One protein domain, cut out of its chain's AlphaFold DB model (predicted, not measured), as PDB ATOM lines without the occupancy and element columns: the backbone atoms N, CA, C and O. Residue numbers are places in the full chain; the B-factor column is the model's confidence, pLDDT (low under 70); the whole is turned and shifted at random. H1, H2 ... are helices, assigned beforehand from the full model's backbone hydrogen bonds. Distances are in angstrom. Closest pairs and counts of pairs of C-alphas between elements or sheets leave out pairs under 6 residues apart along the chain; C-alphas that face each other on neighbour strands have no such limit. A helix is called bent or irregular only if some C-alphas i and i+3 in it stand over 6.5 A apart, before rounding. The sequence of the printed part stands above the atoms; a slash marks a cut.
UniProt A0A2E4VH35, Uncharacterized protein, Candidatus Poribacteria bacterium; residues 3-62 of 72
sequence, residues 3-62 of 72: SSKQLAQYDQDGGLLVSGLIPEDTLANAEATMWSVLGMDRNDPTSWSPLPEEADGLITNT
ATOM      1  N   SER A   3     276.138 311.936 232.963       94.69
ATOM      2  CA  SER A   3     276.770 313.223 233.270       94.69
ATOM      3  C   SER A   3     276.328 313.754 234.639       94.69
ATOM      4  O   SER A   3     275.252 313.411 235.127       94.69
ATOM      5  N   SER A   4     277.098 314.670 235.236       96.56
ATOM      6  CA  SER A   4     276.716 315.317 236.504       96.56
ATOM      7  C   SER A   4     275.354 316.015 236.427       96.56
ATOM      8  O   SER A   4     274.601 316.002 237.393       96.56
ATOM      9  N   LYS A   5     275.004 316.572 235.259       95.75
ATOM     10  CA  LYS A   5     273.682 317.166 235.015       95.75
ATOM     11  C   LYS A   5     272.571 316.114 235.054       95.75
ATOM     12  O   LYS A   5     271.529 316.350 235.646       95.75
ATOM     13  N   GLN A   6     272.796 314.961 234.431       95.25
ATOM     14  CA  GLN A   6     271.842 313.849 234.427       95.25
ATOM     15  C   GLN A   6     271.664 313.233 235.818       95.25
ATOM     16  O   GLN A   6     270.548 312.881 236.178       95.25
ATOM     17  N   LEU A   7     272.739 313.147 236.607       96.44
ATOM     18  CA  LEU A   7     272.671 312.707 238.003       96.44
ATOM     19  C   LEU A   7     271.851 313.677 238.860       96.44
ATOM     20  O   LEU A   7     270.983 313.234 239.602       96.44
ATOM     21  N   ALA A   8     272.075 314.986 238.714       96.94
ATOM     22  CA  ALA A   8     271.284 315.993 239.419       96.94
ATOM     23  C   ALA A   8     269.801 315.961 239.012       96.94
ATOM     24  O   ALA A   8     268.936 316.090 239.868       96.94
ATOM     25  N   GLN A   9     269.502 315.748 237.726       96.06
ATOM     26  CA  GLN A   9     268.117 315.631 237.260       96.06
ATOM     27  C   GLN A   9     267.426 314.394 237.838       96.06
ATOM     28  O   GLN A   9     266.297 314.486 238.296       96.06
ATOM     29  N   TYR A  10     268.115 313.250 237.852       96.19
ATOM     30  CA  TYR A  10     267.584 312.026 238.445       96.19
ATOM     31  C   TYR A  10     267.258 312.204 239.934       96.19
ATOM     32  O   TYR A  10     266.204 311.765 240.381       96.19
ATOM     33  N   ASP A  11     268.142 312.871 240.682       96.38
ATOM     34  CA  ASP A  11     267.944 313.165 242.108       96.38
ATOM     35  C   ASP A  11     266.720 314.067 242.355       96.38
ATOM     36  O   ASP A  11     265.974 313.858 243.306       96.38
ATOM     37  N   GLN A  12     266.473 315.035 241.465       97.00
ATOM     38  CA  GLN A  12     265.333 315.953 241.564       97.00
ATOM     39  C   GLN A  12     264.003 315.328 241.124       97.00
ATOM     40  O   GLN A  12     262.981 315.558 241.770       97.00
ATOM     41  N   ASP A  13     264.010 314.550 240.042       96.94
ATOM     42  CA  ASP A  13     262.786 314.081 239.381       96.94
ATOM     43  C   ASP A  13     262.404 312.643 239.759       96.94
ATOM     44  O   ASP A  13     261.329 312.169 239.392       96.94
ATOM     45  N   GLY A  14     263.289 311.912 240.448       95.69
ATOM     46  CA  GLY A  14     263.105 310.492 240.771       95.69
ATOM     47  C   GLY A  14     263.227 309.554 239.562       95.69
ATOM     48  O   GLY A  14     262.933 308.364 239.666       95.69
ATOM     49  N   GLY A  15     263.654 310.071 238.409       92.50
ATOM     50  CA  GLY A  15     263.781 309.327 237.162       92.50
ATOM     51  C   GLY A  15     264.548 310.113 236.101       92.50
ATOM     52  O   GLY A  15     264.722 311.324 236.201       92.50
ATOM     53  N   LEU A  16     265.047 309.419 235.076       95.12
ATOM     54  CA  LEU A  16     265.785 310.045 233.979       95.12
ATOM     55  C   LEU A  16     265.562 309.293 232.664       95.12
ATOM     56  O   LEU A  16     265.792 308.088 232.586       95.12
ATOM     57  N   LEU A  17     265.203 310.025 231.608       92.69
ATOM     58  CA  LEU A  17     265.172 309.499 230.244       92.69
ATOM     59  C   LEU A  17     266.547 309.647 229.584       92.69
ATOM     60  O   LEU A  17     267.114 310.741 229.529       92.69
ATOM     61  N   VAL A  18     267.077 308.542 229.061       91.62
ATOM     62  CA  VAL A  18     268.358 308.509 228.349       91.62
ATOM     63  C   VAL A  18     268.167 307.820 227.005       91.62
ATOM     64  O   VAL A  18     267.802 306.648 226.942       91.62
ATOM     65  N   SER A  19     268.432 308.552 225.925       89.00
ATOM     66  CA  SER A  19     268.353 308.029 224.559       89.00
ATOM     67  C   SER A  19     269.614 307.257 224.172       89.00
ATOM     68  O   SER A  19     270.699 307.509 224.699       89.00
ATOM     69  N   GLY A  20     269.481 306.339 223.212       88.25
ATOM     70  CA  GLY A  20     270.620 305.625 222.623       88.25
ATOM     71  C   GLY A  20     271.231 304.538 223.511       88.25
ATOM     72  O   GLY A  20     272.333 304.081 223.232       88.25
ATOM     73  N   LEU A  21     270.535 304.119 224.574       91.06
ATOM     74  CA  LEU A  21     270.961 302.984 225.403       91.06
ATOM     75  C   LEU A  21     270.848 301.644 224.667       91.06
ATOM     76  O   LEU A  21     271.628 300.733 224.925       91.06
ATOM     77  N   ILE A  22     269.871 301.535 223.768       92.19
ATOM     78  CA  ILE A  22     269.590 300.333 222.987       92.19
ATOM     79  C   ILE A  22     269.765 300.701 221.509       92.19
ATOM     80  O   ILE A  22     269.100 301.635 221.052       92.19
ATOM     81  N   PRO A  23     270.650 300.015 220.762       94.81
ATOM     82  CA  PRO A  23     270.759 300.195 219.318       94.81
ATOM     83  C   PRO A  23     269.429 299.900 218.618       94.81
ATOM     84  O   PRO A  23     268.726 298.966 219.005       94.81
ATOM     85  N   GLU A  24     269.105 300.644 217.560       94.69
ATOM     86  CA  GLU A  24     267.826 300.507 216.845       94.69
ATOM     87  C   GLU A  24     267.580 299.076 216.348       94.69
ATOM     88  O   GLU A  24     266.503 298.528 216.570       94.69
ATOM     89  N   ASP A  25     268.604 298.420 215.798       95.56
ATOM     90  CA  ASP A  25     268.512 297.028 215.340       95.56
ATOM     91  C   ASP A  25     268.188 296.056 216.483       95.56
ATOM     92  O   ASP A  25     267.455 295.083 216.305       95.56
ATOM     93  N   THR A  26     268.714 296.324 217.684       94.81
ATOM     94  CA  THR A  26     268.430 295.507 218.873       94.81
ATOM     95  C   THR A  26     266.987 295.704 219.320       94.81
ATOM     96  O   THR A  26     266.314 294.730 219.653       94.81
ATOM     97  N   LEU A  27     266.495 296.945 219.288       94.06
ATOM     98  CA  LEU A  27     265.114 297.271 219.630       94.06
ATOM     99  C   LEU A  27     264.126 296.623 218.652       94.06
ATOM    100  O   LEU A  27     263.178 295.980 219.092       94.06
ATOM    101  N   ALA A  28     264.377 296.734 217.345       94.31
ATOM    102  CA  ALA A  28     263.525 296.144 216.316       94.31
ATOM    103  C   ALA A  28     263.439 294.614 216.454       94.31
ATOM    104  O   ALA A  28     262.360 294.029 216.352       94.31
ATOM    105  N   ASN A  29     264.570 293.963 216.737       94.94
ATOM    106  CA  ASN A  29     264.620 292.514 216.900       94.94
ATOM    107  C   ASN A  29     263.929 292.053 218.198       94.94
ATOM    108  O   ASN A  29     263.199 291.060 218.200       94.94
ATOM    109  N   ALA A  30     264.102 292.803 219.293       92.50
ATOM    110  CA  ALA A  30     263.402 292.552 220.550       92.50
ATOM    111  C   ALA A  30     261.881 292.707 220.396       92.50
ATOM    112  O   ALA A  30     261.137 291.840 220.849       92.50
ATOM    113  N   GLU A  31     261.422 293.760 219.710       93.25
ATOM    114  CA  GLU A  31     260.001 293.993 219.439       93.25
ATOM    115  C   GLU A  31     259.395 292.835 218.627       93.25
ATOM    116  O   GLU A  31     258.393 292.249 219.035       93.25
ATOM    117  N   ALA A  32     260.019 292.459 217.506       92.88
ATOM    118  CA  ALA A  32     259.535 291.364 216.665       92.88
ATOM    119  C   ALA A  32     259.483 290.026 217.422       92.88
ATOM    120  O   ALA A  32     258.523 289.263 217.290       92.88
ATOM    121  N   THR A  33     260.497 289.757 218.248       92.25
ATOM    122  CA  THR A  33     260.553 288.547 219.075       92.25
ATOM    123  C   THR A  33     259.444 288.539 220.123       92.25
ATOM    124  O   THR A  33     258.789 287.516 220.290       92.25
ATOM    125  N   MET A  34     259.198 289.668 220.796       90.00
ATOM    126  CA  MET A  34     258.132 289.799 221.793       90.00
ATOM    127  C   MET A  34     256.765 289.463 221.191       90.00
ATOM    128  O   MET A  34     256.065 288.611 221.728       90.00
ATOM    129  N   TRP A  35     256.410 290.068 220.052       91.25
ATOM    130  CA  TRP A  35     255.132 289.792 219.385       91.25
ATOM    131  C   TRP A  35     254.988 288.315 218.994       91.25
ATOM    132  O   TRP A  35     253.953 287.706 219.257       91.25
ATOM    133  N   SER A  36     256.051 287.721 218.441       88.00
ATOM    134  CA  SER A  36     256.080 286.306 218.052       88.00
ATOM    135  C   SER A  36     255.900 285.359 219.245       88.00
ATOM    136  O   SER A  36     255.074 284.453 219.194       88.00
ATOM    137  N   VAL A  37     256.630 285.593 220.343       87.44
ATOM    138  CA  VAL A  37     256.566 284.763 221.560       87.44
ATOM    139  C   VAL A  37     255.201 284.857 222.234       87.44
ATOM    140  O   VAL A  37     254.717 283.862 222.762       87.44
ATOM    141  N   LEU A  38     254.573 286.032 222.205       86.06
ATOM    142  CA  LEU A  38     253.248 286.240 222.784       86.06
ATOM    143  C   LEU A  38     252.107 285.777 221.865       86.06
ATOM    144  O   LEU A  38     250.953 285.814 222.282       86.06
ATOM    145  N   GLY A  39     252.394 285.378 220.620       87.75
ATOM    146  CA  GLY A  39     251.362 285.033 219.637       87.75
ATOM    147  C   GLY A  39     250.436 286.208 219.291       87.75
ATOM    148  O   GLY A  39     249.276 285.998 218.947       87.75
ATOM    149  N   MET A  40     250.942 287.437 219.409       90.00
ATOM    150  CA  MET A  40     250.185 288.682 219.261       90.00
ATOM    151  C   MET A  40     250.488 289.364 217.926       90.00
ATOM    152  O   MET A  40     251.620 289.336 217.440       90.00
ATOM    153  N   ASP A  41     249.496 290.049 217.362       90.94
ATOM    154  CA  ASP A  41     249.674 290.918 216.201       90.94
ATOM    155  C   ASP A  41     249.847 292.373 216.657       90.94
ATOM    156  O   ASP A  41     248.963 293.001 217.246       90.94
ATOM    157  N   ARG A  42     251.004 292.945 216.320       91.25
ATOM    158  CA  ARG A  42     251.337 294.358 216.536       91.25
ATOM    159  C   ARG A  42     250.263 295.317 216.012       91.25
ATOM    160  O   ARG A  42     250.109 296.407 216.555       91.25
ATOM    161  N   ASN A  43     249.574 294.967 214.932       94.69
ATOM    162  CA  ASN A  43     248.603 295.840 214.274       94.69
ATOM    163  C   ASN A  43     247.161 295.567 214.713       94.69
ATOM    164  O   ASN A  43     246.262 296.301 214.298       94.69
ATOM    165  N   ASP A  44     246.941 294.559 215.558       92.75
ATOM    166  CA  ASP A  44     245.637 294.226 216.117       92.75
ATOM    167  C   ASP A  44     245.664 294.349 217.649       92.75
ATOM    168  O   ASP A  44     246.019 293.394 218.345       92.75
ATOM    169  N   PRO A  45     245.239 295.501 218.204       90.38
ATOM    170  CA  PRO A  45     245.159 295.705 219.648       90.38
ATOM    171  C   PRO A  45     244.276 294.693 220.380       90.38
ATOM    172  O   PRO A  45     244.419 294.527 221.590       90.38
ATOM    173  N   THR A  46     243.356 294.019 219.681       88.62
ATOM    174  CA  THR A  46     242.511 292.987 220.295       88.62
ATOM    175  C   THR A  46     243.285 291.706 220.593       88.62
ATOM    176  O   THR A  46     242.905 290.975 221.502       88.62
ATOM    177  N   SER A  47     244.412 291.482 219.909       87.88
ATOM    178  CA  SER A  47     245.321 290.369 220.189       87.88
ATOM    179  C   SER A  47     246.196 290.601 221.425       87.88
ATOM    180  O   SER A  47     246.757 289.649 221.953       87.88
ATOM    181  N   TRP A  48     246.305 291.836 221.931       87.94
ATOM    182  CA  TRP A  48     247.242 292.183 223.013       87.94
ATOM    183  C   TRP A  48     246.808 291.681 224.399       87.94
ATOM    184  O   TRP A  48     247.502 291.915 225.390       87.94
ATOM    185  N   SER A  49     245.644 291.033 224.499       79.12
ATOM    186  CA  SER A  49     245.070 290.569 225.757       79.12
ATOM    187  C   SER A  49     244.139 289.361 225.563       79.12
ATOM    188  O   SER A  49     243.426 289.302 224.562       79.12
ATOM    189  N   PRO A  50     244.050 288.454 226.553       71.06
ATOM    190  CA  PRO A  50     244.950 288.352 227.701       71.06
ATOM    191  C   PRO A  50     246.342 287.886 227.260       71.06
ATOM    192  O   PRO A  50     246.486 287.214 226.241       71.06
ATOM    193  N   LEU A  51     247.374 288.250 228.028       67.81
ATOM    194  CA  LEU A  51     248.695 287.653 227.837       67.81
ATOM    195  C   LEU A  51     248.564 286.123 227.974       67.81
ATOM    196  O   LEU A  51     247.860 285.673 228.884       67.81
ATOM    197  N   PRO A  52     249.203 285.331 227.096       65.81
ATOM    198  CA  PRO A  52     249.197 283.878 227.225       65.81
ATOM    199  C   PRO A  52     249.746 283.437 228.590       65.81
ATOM    200  O   PRO A  52     250.590 284.123 229.166       65.81
ATOM    201  N   GLU A  53     249.314 282.287 229.110       63.16
ATOM    202  CA  GLU A  53     249.773 281.762 230.411       63.16
ATOM    203  C   GLU A  53     251.297 281.523 230.416       63.16
ATOM    204  O   GLU A  53     251.988 281.812 231.389       63.16
ATOM    205  N   GLU A  54     251.861 281.118 229.278       61.56
ATOM    206  CA  GLU A  54     253.301 280.997 229.041       61.56
ATOM    207  C   GLU A  54     254.070 282.332 229.086       61.56
ATOM    208  O   GLU A  54     255.295 282.338 229.241       61.56
ATOM    209  N   ALA A  55     253.374 283.470 229.002       58.00
ATOM    210  CA  ALA A  55     253.959 284.794 229.171       58.00
ATOM    211  C   ALA A  55     254.089 285.210 230.645       58.00
ATOM    212  O   ALA A  55     254.803 286.171 230.920       58.00
ATOM    213  N   ASP A  56     253.487 284.494 231.602       54.62
ATOM    214  CA  ASP A  56     253.555 284.801 233.044       54.62
ATOM    215  C   ASP A  56     255.012 284.846 233.572       54.62
ATOM    216  O   ASP A  56     255.393 285.673 234.409       54.62
ATOM    217  N   GLY A  57     255.909 284.059 232.964       56.22
ATOM    218  CA  GLY A  57     257.359 284.103 233.214       56.22
ATOM    219  C   GLY A  57     258.065 285.403 232.779       56.22
ATOM    220  O   GLY A  57     259.133 285.730 233.304       56.22
ATOM    221  N   LEU A  58     257.486 286.172 231.850       54.12
ATOM    222  CA  LEU A  58     257.946 287.524 231.497       54.12
ATOM    223  C   LEU A  58     257.432 288.564 232.505       54.12
ATOM    224  O   LEU A  58     258.186 289.460 232.888       54.12
ATOM    225  N   ILE A  59     256.196 288.414 232.997       51.78
ATOM    226  CA  ILE A  59     255.549 289.351 233.939       51.78
ATOM    227  C   ILE A  59     256.170 289.259 235.344       51.78
ATOM    228  O   ILE A  59     256.352 290.269 236.029       51.78
ATOM    229  N   THR A  60     256.590 288.063 235.764       45.22
ATOM    230  CA  THR A  60     257.279 287.844 237.052       45.22
ATOM    231  C   THR A  60     258.631 288.562 237.160       45.22
ATOM    232  O   THR A  60     259.041 288.915 238.267       45.22
ATOM    233  N   ASN A  61     259.306 288.871 236.044       46.78
ATOM    234  CA  ASN A  61     260.517 289.705 236.056       46.78
ATOM    235  C   ASN A  61     260.223 291.214 236.020       46.78
ATOM    236  O   ASN A  61     261.048 291.987 236.504       46.78
ATOM    237  N   THR A  62     259.055 291.649 235.534       47.25
ATOM    238  CA  THR A  62     258.629 293.059 235.608       47.25
ATOM    239  C   THR A  62     258.397 293.499 237.059       47.25
ATOM    240  O   THR A  62     258.759 294.614 237.430       47.25
TER     241      THR A  62
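Overview. This is residues 3 to 62 of the 72 residues of an uncharacterized protein of Candidatus Poribacteria bacterium (UniProt A0A2E4VH35). An open hook of four helices, with no two of them touching: H1 sits at one far end, an extended link leads to the longest helix, H2, and the chain then turns through the short H3 and folds back with H4. The 60 printed residues hold H1, H2, H3 and H4 in that order and no named strand; the class is all helix. The whole is extended, radius of gyration of the C-alphas 16.4 A, spanning 43 by 25 by 20 A.

Arrangement. H1, residues 4 to 13, is apart from H2, residues 24 to 37. H3, residues 45 to 48, is apart from both. H4, residues 53 to 62, is apart from H2 only just, at 8.0 A. Every O i to N i+4 pair is within hydrogen-bond range in H1 and H2; H3 is too short for such a pair; H4 has 2 of 6, beside 5 of 7 O i to N i+3 pairs.

Along the chain. H1 starts at C-alpha 4 (276.716, 315.317, 236.504) and measures 14.3 A, H2 19.9 A, H3 5.3 A. H4, 15.3 A, ends at C-alpha 62 (258.629, 293.059, 235.608) and is only just irregular: C-alphas 54 and 57 are 6.6 A apart.

Size, cuts and confidence. Residues 19 to 30, of which 24 to 30 belong to H2, stand free. The printed part has no cut and no long link. Residues 51 to 62 have pLDDT under 70.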